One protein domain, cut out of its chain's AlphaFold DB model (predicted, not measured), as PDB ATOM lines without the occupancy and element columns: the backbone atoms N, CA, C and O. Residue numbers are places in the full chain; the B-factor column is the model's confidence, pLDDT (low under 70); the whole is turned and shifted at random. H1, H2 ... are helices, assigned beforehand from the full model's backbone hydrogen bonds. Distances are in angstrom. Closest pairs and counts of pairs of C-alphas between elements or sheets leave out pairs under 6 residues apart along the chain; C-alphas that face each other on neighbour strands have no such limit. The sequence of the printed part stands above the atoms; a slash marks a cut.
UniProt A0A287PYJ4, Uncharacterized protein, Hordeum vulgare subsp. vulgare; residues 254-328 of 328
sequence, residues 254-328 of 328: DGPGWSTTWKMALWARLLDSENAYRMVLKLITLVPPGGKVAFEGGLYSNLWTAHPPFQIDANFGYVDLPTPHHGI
ATOM      1  N   ASP A 254      -3.024 -25.219 -45.727       91.94
ATOM      2  CA  ASP A 254      -1.842 -25.783 -45.064       91.94
ATOM      3  C   ASP A 254      -2.170 -26.924 -44.098       91.94
ATOM      4  O   ASP A 254      -3.240 -26.975 -43.487       91.94
ATOM      5  N   GLY A 255      -1.233 -27.857 -43.958       91.81
ATOM      6  CA  GLY A 255      -1.333 -28.981 -43.039       91.81
ATOM      7  C   GLY A 255      -0.444 -30.152 -43.458       91.81
ATOM      8  O   GLY A 255       0.061 -30.174 -44.578       91.81
ATOM      9  N   PRO A 256      -0.253 -31.150 -42.579       93.19
ATOM     10  CA  PRO A 256       0.419 -32.398 -42.935       93.19
ATOM     11  C   PRO A 256      -0.330 -33.122 -44.063       93.19
ATOM     12  O   PRO A 256      -1.516 -32.870 -44.274       93.19
ATOM     13  N   GLY A 257       0.324 -34.082 -44.727       94.75
ATOM     14  CA  GLY A 257      -0.255 -34.805 -45.865       94.75
ATOM     15  C   GLY A 257      -1.692 -35.286 -45.634       94.75
ATOM     16  O   GLY A 257      -2.547 -35.051 -46.481       94.75
ATOM     17  N   TRP A 258      -1.994 -35.879 -44.471       96.00
ATOM     18  CA  TRP A 258      -3.338 -36.404 -44.190       96.00
ATOM     19  C   TRP A 258      -4.395 -35.304 -44.112       96.00
ATOM     20  O   TRP A 258      -5.544 -35.526 -44.483       96.00
ATOM     21  N   SER A 259      -4.020 -34.107 -43.655       97.00
ATOM     22  CA  SER A 259      -4.922 -32.959 -43.584       97.00
ATOM     23  C   SER A 259      -5.250 -32.474 -44.990       97.00
ATOM     24  O   SER A 259      -6.422 -32.321 -45.325       97.00
ATOM     25  N   THR A 260      -4.231 -32.327 -45.843       96.19
ATOM     26  CA  THR A 260      -4.393 -31.971 -47.260       96.19
ATOM     27  C   THR A 260      -5.278 -32.984 -47.988       96.19
ATOM     28  O   THR A 260      -6.204 -32.596 -48.698       96.19
ATOM     29  N   THR A 261      -5.061 -34.279 -47.754       96.62
ATOM     30  CA  THR A 261      -5.876 -35.358 -48.319       96.62
ATOM     31  C   THR A 261      -7.323 -35.331 -47.815       96.62
ATOM     32  O   THR A 261      -8.250 -35.483 -48.606       96.62
ATOM     33  N   TRP A 262      -7.559 -35.077 -46.524       97.81
ATOM     34  CA  TRP A 262      -8.926 -34.966 -46.003       97.81
ATOM     35  C   TRP A 262      -9.651 -33.733 -46.564       97.81
ATOM     36  O   TRP A 262     -10.802 -33.833 -46.981       97.81
ATOM     37  N   LYS A 263      -8.965 -32.584 -46.666       97.69
ATOM     38  CA  LYS A 263      -9.493 -31.374 -47.326       97.69
ATOM     39  C   LYS A 263      -9.844 -31.643 -48.788       97.69
ATOM     40  O   LYS A 263     -10.890 -31.200 -49.246       97.69
ATOM     41  N   MET A 264      -9.002 -32.387 -49.507       96.94
ATOM     42  CA  MET A 264      -9.265 -32.801 -50.886       96.94
ATOM     43  C   MET A 264     -10.573 -33.595 -50.997       96.94
ATOM     44  O   MET A 264     -11.410 -33.260 -51.832       96.94
ATOM     45  N   ALA A 265     -10.774 -34.597 -50.135       96.19
ATOM     46  CA  ALA A 265     -11.997 -35.400 -50.120       96.19
ATOM     47  C   ALA A 265     -13.241 -34.562 -49.772       96.19
ATOM     48  O   ALA A 265     -14.283 -34.708 -50.407       96.19
ATOM     49  N   LEU A 266     -13.126 -33.629 -48.821       96.62
ATOM     50  CA  LEU A 266     -14.211 -32.708 -48.464       96.62
ATOM     51  C   LEU A 266     -14.576 -31.771 -49.629       96.62
ATOM     52  O   LEU A 266     -15.756 -31.634 -49.943       96.62
ATOM     53  N   TRP A 267     -13.593 -31.189 -50.326       96.94
ATOM     54  CA  TRP A 267     -13.846 -30.398 -51.541       96.94
ATOM     55  C   TRP A 267     -14.478 -31.232 -52.661       96.94
ATOM     56  O   TRP A 267     -15.392 -30.759 -53.336       96.94
ATOM     57  N   ALA A 268     -14.054 -32.489 -52.827       94.31
ATOM     58  CA  ALA A 268     -14.668 -33.403 -53.784       94.31
ATOM     59  C   ALA A 268     -16.145 -33.681 -53.445       94.31
ATOM     60  O   ALA A 268     -16.988 -33.661 -54.340       94.31
ATOM     61  N   ARG A 269     -16.487 -33.853 -52.158       92.62
ATOM     62  CA  ARG A 269     -17.881 -33.992 -51.694       92.62
ATOM     63  C   ARG A 269     -18.710 -32.718 -51.888       92.62
ATOM     64  O   ARG A 269     -19.914 -32.820 -52.091       92.62
ATOM     65  N   LEU A 270     -18.075 -31.545 -51.905       93.00
ATOM     66  CA  LEU A 270     -18.704 -30.276 -52.289       93.00
ATOM     67  C   LEU A 270     -18.885 -30.100 -53.808       93.00
ATOM     68  O   LEU A 270     -19.429 -29.085 -54.236       93.00
ATOM     69  N   LEU A 271     -18.430 -31.058 -54.624       92.19
ATOM     70  CA  LEU A 271     -18.363 -30.953 -56.087       92.19
ATOM     71  C   LEU A 271     -17.505 -29.767 -56.574       92.19
ATOM     72  O   LEU A 271     -17.635 -29.313 -57.714       92.19
ATOM     73  N   ASP A 272     -16.580 -29.293 -55.737       94.38
ATOM     74  CA  ASP A 272     -15.649 -28.212 -56.054       94.38
ATOM     75  C   ASP A 272     -14.333 -28.790 -56.588       94.38
ATOM     76  O   ASP A 272     -13.348 -29.003 -55.872       94.38
ATOM     77  N   SER A 273     -14.333 -29.078 -57.888       95.19
ATOM     78  CA  SER A 273     -13.168 -29.659 -58.564       95.19
ATOM     79  C   SER A 273     -11.943 -28.739 -58.576       95.19
ATOM     80  O   SER A 273     -10.817 -29.236 -58.586       95.19
ATOM     81  N   GLU A 274     -12.133 -27.416 -58.541       97.25
ATOM     82  CA  GLU A 274     -11.025 -26.463 -58.540       97.25
ATOM     83  C   GLU A 274     -10.256 -26.541 -57.218       97.25
ATOM     84  O   GLU A 274      -9.038 -26.742 -57.222       97.25
ATOM     85  N   ASN A 275     -10.955 -26.444 -56.085       97.06
ATOM     86  CA  ASN A 275     -10.311 -26.512 -54.775       97.06
ATOM     87  C   ASN A 275      -9.814 -27.930 -54.445       97.06
ATOM     88  O   ASN A 275      -8.730 -28.071 -53.873       97.06
ATOM     89  N   ALA A 276     -10.508 -28.983 -54.892       96.62
ATOM     90  CA  ALA A 276     -10.000 -30.352 -54.781       96.62
ATOM     91  C   ALA A 276      -8.669 -30.526 -55.540       96.62
ATOM     92  O   ALA A 276      -7.697 -31.040 -54.983       96.62
ATOM     93  N   TYR A 277      -8.574 -30.029 -56.780       96.38
ATOM     94  CA  TYR A 277      -7.341 -30.104 -57.569       96.38
ATOM     95  C   TYR A 277      -6.201 -29.260 -56.981       96.38
ATOM     96  O   TYR A 277      -5.040 -29.669 -57.023       96.38
ATOM     97  N   ARG A 278      -6.502 -28.116 -56.354       96.44
ATOM     98  CA  ARG A 278      -5.491 -27.353 -55.602       96.44
ATOM     99  C   ARG A 278      -4.881 -28.177 -54.467       96.44
ATOM    100  O   ARG A 278      -3.666 -28.125 -54.280       96.44
ATOM    101  N   MET A 279      -5.675 -28.983 -53.754       96.62
ATOM    102  CA  MET A 279      -5.148 -29.880 -52.713       96.62
ATOM    103  C   MET A 279      -4.262 -30.988 -53.296       96.62
ATOM    104  O   MET A 279      -3.229 -31.300 -52.703       96.62
ATOM    105  N   VAL A 280      -4.592 -31.517 -54.483       95.81
ATOM    106  CA  VAL A 280      -3.717 -32.453 -55.223       95.81
ATOM    107  C   VAL A 280      -2.356 -31.813 -55.495       95.81
ATOM    108  O   VAL A 280      -1.324 -32.380 -55.138       95.81
ATOM    109  N   LEU A 281      -2.339 -30.613 -56.082       95.19
ATOM    110  CA  LEU A 281      -1.095 -29.895 -56.381       95.19
ATOM    111  C   LEU A 281      -0.280 -29.618 -55.117       95.19
ATOM    112  O   LEU A 281       0.940 -29.762 -55.126       95.19
ATOM    113  N   LYS A 282      -0.955 -29.269 -54.017       93.62
ATOM    114  CA  LYS A 282      -0.306 -29.037 -52.729       93.62
ATOM    115  C   LYS A 282       0.346 -30.305 -52.180       93.62
ATOM    116  O   LYS A 282       1.498 -30.254 -51.751       93.62
ATOM    117  N   LEU A 283      -0.354 -31.442 -52.232       93.94
ATOM    118  CA  LEU A 283       0.182 -32.728 -51.789       93.94
ATOM    119  C   LEU A 283       1.396 -33.146 -52.630       93.94
ATOM    120  O   LEU A 283       2.363 -33.656 -52.075       93.94
ATOM    121  N   ILE A 284       1.399 -32.882 -53.941       94.31
ATOM    122  CA  ILE A 284       2.513 -33.195 -54.855       94.31
ATOM    123  C   ILE A 284       3.593 -32.092 -54.791       94.31
ATOM    124  O   ILE A 284       4.006 -31.508 -55.791       94.31
ATOM    125  N   THR A 285       4.090 -31.826 -53.583       92.69
ATOM    126  CA  THR A 285       5.226 -30.929 -53.322       92.69
ATOM    127  C   THR A 285       6.380 -31.725 -52.723       92.69
ATOM    128  O   THR A 285       6.187 -32.467 -51.761       92.69
ATOM    129  N   LEU A 286       7.591 -31.595 -53.279       92.31
ATOM    130  CA  LEU A 286       8.757 -32.346 -52.808       92.31
ATOM    131  C   LEU A 286       9.208 -31.873 -51.417       92.31
ATOM    132  O   LEU A 286       9.631 -30.731 -51.248       92.31
ATOM    133  N   VAL A 287       9.227 -32.793 -50.453       89.94
ATOM    134  CA  VAL A 287       9.777 -32.581 -49.111       89.94
ATOM    135  C   VAL A 287      11.220 -33.090 -49.069       89.94
ATOM    136  O   VAL A 287      11.453 -34.297 -49.216       89.94
ATOM    137  N   PRO A 288      12.223 -32.217 -48.861       82.81
ATOM    138  CA  PRO A 288      13.612 -32.645 -48.797       82.81
ATOM    139  C   PRO A 288      13.884 -33.473 -47.524       82.81
ATOM    140  O   PRO A 288      13.387 -33.137 -46.443       82.81
ATOM    141  N   PRO A 289      14.701 -34.541 -47.601       71.56
ATOM    142  CA  PRO A 289      15.075 -35.326 -46.429       71.56
ATOM    143  C   PRO A 289      15.943 -34.509 -45.456       71.56
ATOM    144  O   PRO A 289      16.801 -33.733 -45.870       71.56
ATOM    145  N   GLY A 290      15.755 -34.710 -44.148       65.50
ATOM    146  CA  GLY A 290      16.647 -34.182 -43.103       65.50
ATOM    147  C   GLY A 290      16.540 -32.681 -42.791       65.50
ATOM    148  O   GLY A 290      17.264 -32.200 -41.919       65.50
ATOM    149  N   GLY A 291      15.649 -31.934 -43.451       60.22
ATOM    150  CA  GLY A 291      15.379 -30.529 -43.135       60.22
ATOM    151  C   GLY A 291      14.397 -30.349 -41.969       60.22
ATOM    152  O   GLY A 291      13.516 -31.180 -41.751       60.22
ATOM    153  N   LYS A 292      14.497 -29.223 -41.247       61.22
ATOM    154  CA  LYS A 292      13.377 -28.700 -40.444       61.22
ATOM    155  C   LYS A 292      12.338 -28.138 -41.412       61.22
ATOM    156  O   LYS A 292      12.360 -26.948 -41.710       61.22
ATOM    157  N   VAL A 293      11.505 -29.004 -41.967       64.06
ATOM    158  CA  VAL A 293      10.406 -28.587 -42.841       64.06
ATOM    159  C   VAL A 293       9.199 -28.259 -41.964       64.06
ATOM    160  O   VAL A 293       8.982 -28.911 -40.939       64.06
ATOM    161  N   ALA A 294       8.461 -27.212 -42.326       67.31
ATOM    162  CA  ALA A 294       7.199 -26.876 -41.682       67.31
ATOM    163  C   ALA A 294       6.184 -28.031 -41.837       67.31
ATOM    164  O   ALA A 294       6.345 -28.906 -42.690       67.31
ATOM    165  N   PHE A 295       5.149 -28.056 -40.995       70.44
ATOM    166  CA  PHE A 295       4.059 -29.045 -41.038       70.44
ATOM    167  C   PHE A 295       3.102 -28.788 -42.220       70.44
ATOM    168  O   PHE A 295       1.901 -28.617 -42.037       70.44
ATOM    169  N   GLU A 296       3.656 -28.726 -43.428       80.94
ATOM    170  CA  GLU A 296       2.978 -28.343 -44.676       80.94
ATOM    171  C   GLU A 296       2.710 -29.542 -45.600       80.94
ATOM    172  O   GLU A 296       2.164 -29.390 -46.691       80.94
ATOM    173  N   GLY A 297       3.067 -30.749 -45.148       85.12
ATOM    174  CA  GLY A 297       2.834 -31.977 -45.893       85.12
ATOM    175  C   GLY A 297       3.729 -32.105 -47.124       85.12
ATOM    176  O   GLY A 297       4.807 -31.520 -47.184       85.12
ATOM    177  N   GLY A 298       3.299 -32.924 -48.083       91.94
ATOM    178  CA  GLY A 298       4.005 -33.154 -49.342       91.94
ATOM    179  C   GLY A 298       4.414 -34.614 -49.555       91.94
ATOM    180  O   GLY A 298       3.990 -35.510 -48.820       91.94
ATOM    181  N   LEU A 299       5.273 -34.846 -50.546       94.00
ATOM    182  CA  LEU A 299       5.839 -36.148 -50.892       94.00
ATOM    183  C   LEU A 299       7.362 -36.131 -50.763       94.00
ATOM    184  O   LEU A 299       8.037 -35.216 -51.228       94.00
ATOM    185  N   TYR A 300       7.929 -37.187 -50.196       93.69
ATOM    186  CA  TYR A 300       9.351 -37.482 -50.336       93.69
ATOM    187  C   TYR A 300       9.676 -37.949 -51.767       93.69
ATOM    188  O   TYR A 300       8.790 -38.258 -52.564       93.69
ATOM    189  N   SER A 301      10.966 -38.057 -52.102       93.25
ATOM    190  CA  SER A 301      11.425 -38.482 -53.438       93.25
ATOM    191  C   SER A 301      10.987 -39.898 -53.843       93.25
ATOM    192  O   SER A 301      10.988 -40.221 -55.026       93.25
ATOM    193  N   ASN A 302      10.602 -40.735 -52.878       94.81
ATOM    194  CA  ASN A 302      10.030 -42.066 -53.090       94.81
ATOM    195  C   ASN A 302       8.487 -42.068 -53.119       94.81
ATOM    196  O   ASN A 302       7.887 -43.134 -53.012       94.81
ATOM    197  N   LEU A 303       7.853 -40.894 -53.231       95.06
ATOM    198  CA  LEU A 303       6.398 -40.684 -53.214       95.06
ATOM    199  C   LEU A 303       5.702 -41.063 -51.898       95.06
ATOM    200  O   LEU A 303       4.474 -41.128 -51.837       95.06
ATOM    201  N   TRP A 304       6.453 -41.286 -50.821       94.69
ATOM    202  CA  TRP A 304       5.859 -41.401 -49.495       94.69
ATOM    203  C   TRP A 304       5.405 -40.042 -48.994       94.69
ATOM    204  O   TRP A 304       6.129 -39.054 -49.114       94.69
ATOM    205  N   THR A 305       4.217 -40.005 -48.408       93.38
ATOM    206  CA  THR A 305       3.648 -38.771 -47.884       93.38
ATOM    207  C   THR A 305       4.343 -38.337 -46.602       93.38
ATOM    208  O   THR A 305       4.831 -39.130 -45.790       93.38
ATOM    209  N   ALA A 306       4.462 -37.027 -46.454       91.31
ATOM    210  CA  ALA A 306       5.106 -36.401 -45.322       91.31
ATOM    211  C   ALA A 306       4.053 -35.823 -44.382       91.31
ATOM    212  O   ALA A 306       3.158 -35.083 -44.791       91.31
ATOM    213  N   HIS A 307       4.210 -36.093 -43.090       89.00
ATOM    214  CA  HIS A 307       3.623 -35.258 -42.058       89.00
ATOM    215  C   HIS A 307       4.342 -33.898 -41.966       89.00
ATOM    216  O   HIS A 307       3.637 -32.890 -41.913       89.00
ATOM    217  N   PRO A 308       5.692 -33.789 -42.054       85.25
ATOM    218  CA  PRO A 308       6.777 -34.761 -41.795       85.25
ATOM    219  C   PRO A 308       6.895 -35.175 -40.305       85.25
ATOM    220  O   PRO A 308       6.426 -34.434 -39.434       85.25
ATOM    221  N   PRO A 309       7.511 -36.339 -39.975       90.69
ATOM    222  CA  PRO A 309       8.200 -37.291 -40.865       90.69
ATOM    223  C   PRO A 309       7.220 -38.138 -41.705       90.69
ATOM    224  O   PRO A 309       6.042 -37.810 -41.787       90.69
ATOM    225  N   PHE A 310       7.689 -39.214 -42.343       92.56
ATOM    226  CA  PHE A 310       6.824 -40.154 -43.067       92.56
ATOM    227  C   PHE A 310       5.616 -40.608 -42.231       92.56
ATOM    228  O   PHE A 310       5.771 -41.083 -41.104       92.56
ATOM    229  N   GLN A 311       4.437 -40.481 -42.834       93.75
ATOM    230  CA  GLN A 311       3.171 -41.080 -42.425       93.75
ATOM    231  C   GLN A 311       2.521 -41.648 -43.689       93.75
ATOM    232  O   GLN A 311       2.716 -41.090 -44.758       93.75
ATOM    233  N   ILE A 312       1.820 -42.778 -43.598       96.19
ATOM    234  CA  ILE A 312       1.266 -43.467 -44.782       96.19
ATOM    235  C   ILE A 312      -0.194 -43.089 -45.075       96.19
ATOM    236  O   ILE A 312      -0.683 -43.325 -46.174       96.19
ATOM    237  N   ASP A 313      -0.875 -42.492 -44.100       95.62
ATOM    238  CA  ASP A 313      -2.290 -42.106 -44.153       95.62
ATOM    239  C   ASP A 313      -2.666 -41.367 -45.438       95.62
ATOM    240  O   ASP A 313      -3.548 -41.800 -46.178       95.62
ATOM    241  N   ALA A 314      -1.938 -40.309 -45.770       95.31
ATOM    242  CA  ALA A 314      -2.226 -39.518 -46.954       95.31
ATOM    243  C   ALA A 314      -1.968 -40.260 -48.270       95.31
ATOM    244  O   ALA A 314      -2.612 -39.933 -49.265       95.31
ATOM    245  N   ASN A 315      -1.069 -41.257 -48.295       96.06
ATOM    246  CA  ASN A 315      -0.896 -42.106 -49.475       96.06
ATOM    247  C   ASN A 315      -2.166 -42.917 -49.744       96.06
ATOM    248  O   ASN A 315      -2.550 -43.036 -50.901       96.06
ATOM    249  N   PHE A 316      -2.807 -43.449 -48.699       95.75
ATOM    250  CA  PHE A 316      -4.050 -44.207 -48.830       95.75
ATOM    251  C   PHE A 316      -5.238 -43.300 -49.140       95.75
ATOM    252  O   PHE A 316      -5.925 -43.519 -50.135       95.75
ATOM    253  N   GLY A 317      -5.435 -42.240 -48.354       92.75
ATOM    254  CA  GLY A 317      -6.569 -41.341 -48.557       92.75
ATOM    255  C   GLY A 317      -6.534 -40.605 -49.904       92.75
ATOM    256  O   GLY A 317      -7.577 -40.187 -50.387       92.75
ATOM    257  N   TYR A 318      -5.360 -40.438 -50.532       90.69
ATOM    258  CA  TYR A 318      -5.256 -39.794 -51.847       90.69
ATOM    259  C   TYR A 318      -5.925 -40.607 -52.966       90.69
ATOM    260  O   TYR A 318      -6.448 -40.028 -53.915       90.69
ATOM    261  N   VAL A 319      -5.892 -41.939 -52.868       82.12
ATOM    262  CA  VAL A 319      -6.439 -42.834 -53.903       82.12
ATOM    263  C   VAL A 319      -7.968 -42.885 -53.839       82.12
ATOM    264  O   VAL A 319      -8.622 -43.159 -54.840       82.12
ATOM    265  N   ASP A 320      -8.538 -42.554 -52.685       69.50
ATOM    266  CA  ASP A 320      -9.970 -42.570 -52.416       69.50
ATOM    267  C   ASP A 320     -10.695 -41.301 -52.895       69.50
ATOM    268  O   ASP A 320     -11.448 -40.672 -52.160       69.50
ATOM    269  N   LEU A 321     -10.437 -40.860 -54.130       59.28
ATOM    270  CA  LEU A 321     -11.212 -39.767 -54.715       59.28
ATOM    271  C   LEU A 321     -12.623 -40.290 -55.014       59.28
ATOM    272  O   LEU A 321     -12.776 -41.066 -55.964       59.28
ATOM    273  N   PRO A 322     -13.656 -39.879 -54.251       51.59
ATOM    274  CA  PRO A 322     -14.988 -40.409 -54.451       51.59
ATOM    275  C   PRO A 322     -15.458 -39.952 -55.828       51.59
ATOM    276  O   PRO A 322     -15.531 -38.752 -56.109       51.59
ATOM    277  N   THR A 323     -15.801 -40.895 -56.701       41.91
ATOM    278  CA  THR A 323     -16.734 -40.578 -57.776       41.91
ATOM    279  C   THR A 323     -18.058 -40.186 -57.113       41.91
ATOM    280  O   THR A 323     -18.419 -40.772 -56.089       41.91
ATOM    281  N   PRO A 324     -18.777 -39.164 -57.611       40.66
ATOM    282  CA  PRO A 324     -20.045 -38.764 -57.020       40.66
ATOM    283  C   PRO A 324     -21.014 -39.952 -57.064       40.66
ATOM    284  O   PRO A 324     -21.573 -40.281 -58.109       40.66
ATOM    285  N   HIS A 325     -21.185 -40.620 -55.924       40.78
ATOM    286  CA  HIS A 325     -22.245 -41.590 -55.728       40.78
ATOM    287  C   HIS A 325     -23.546 -40.799 -55.620       40.78
ATOM    288  O   HIS A 325     -23.867 -40.244 -54.573       40.78
ATOM    289  N   HIS A 326     -24.281 -40.711 -56.727       32.22
ATOM    290  CA  HIS A 326     -25.707 -40.427 -56.655       32.22
ATOM    291  C   HIS A 326     -26.344 -41.545 -55.829       32.22
ATOM    292  O   HIS A 326     -26.164 -42.721 -56.155       32.22
ATOM    293  N   GLY A 327     -27.000 -41.165 -54.729       30.31
ATOM    294  CA  GLY A 327     -27.686 -42.093 -53.839       30.31
ATOM    295  C   GLY A 327     -28.579 -43.049 -54.627       30.31
ATOM    296  O   GLY A 327     -29.252 -42.639 -55.575       30.31
ATOM    297  N   ILE A 328     -28.526 -44.325 -54.250       28.16
ATOM    298  CA  ILE A 328     -29.508 -45.331 -54.663       28.16
ATOM    299  C   ILE A 328     -30.668 -45.279 -53.677       28.16
ATOM    300  O   ILE A 328     -30.377 -45.224 -52.459       28.16
TER     301      ILE A 328
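What this domain is: This is residues 254 to 328 of the 328 residues of an uncharacterized protein of Hordeum vulgare subsp. vulgare (UniProt A0A287PYJ4). Two helices, H1 and H2, fold back on each other as a nearly parallel-sided hairpin, and a short third helix, H3, packs on the first half of H1. A long looping stretch, residues 284 to 312, lies at the end of the hairpin where H1 begins and H2 ends, and the last residues run out past the opposite end as a tail. The 75 printed residues have three named helices in the order H1, H2, H3 and no named strand; the class is all helix, with 31 of the 75 residues in named elements. The whole is compact, with a radius of gyration of the C-alphas of 12.9 A, yet its outline is a rod of 48 by 19 by 15 A.

Where its parts are: H1 is residues 257 to 269, 18.6 A from first to last C-alpha, beginning at C-alpha 257 (-0.255, -34.805, -45.865). H2 is residues 273 to 283, 15.3 A long. H3 is residues 313 to 319, 10.6 A long, ending at C-alpha 319 (-6.439, -42.834, -53.903).

How they stand to each other: H1 and H2 form a helical hairpin and touch, the closest C-alphas being those of Met 264 and Ala 276, 4.7 A apart. They run opposite ways at a shallow tilt of 10 degrees. H1 touches H3 with residues 257 to 262 alone, the closest C-alphas being those of Trp 258 and Ala 314 at 4.3 A. These two run the same way at a shallow tilt of 34 degrees, only just short of steep. H2 and H3 are near each other, their closest C-alphas 8.2 A apart. Every O i to N i+4 pair is within hydrogen-bond range in H1 and H2; in H3, 2 of 3 are.

The domain as a whole: The C-alphas farthest apart are those of Gly 290 and Ile 328, the chain's last residue, at 48.9 A. The printed part has no cut. The link from H1 to H2 is tight and that from H2 to H3 is long, 29 residues. The mean pLDDT of the printed part is 84.9; residues 290 to 294 and 320 to 328 are under 70.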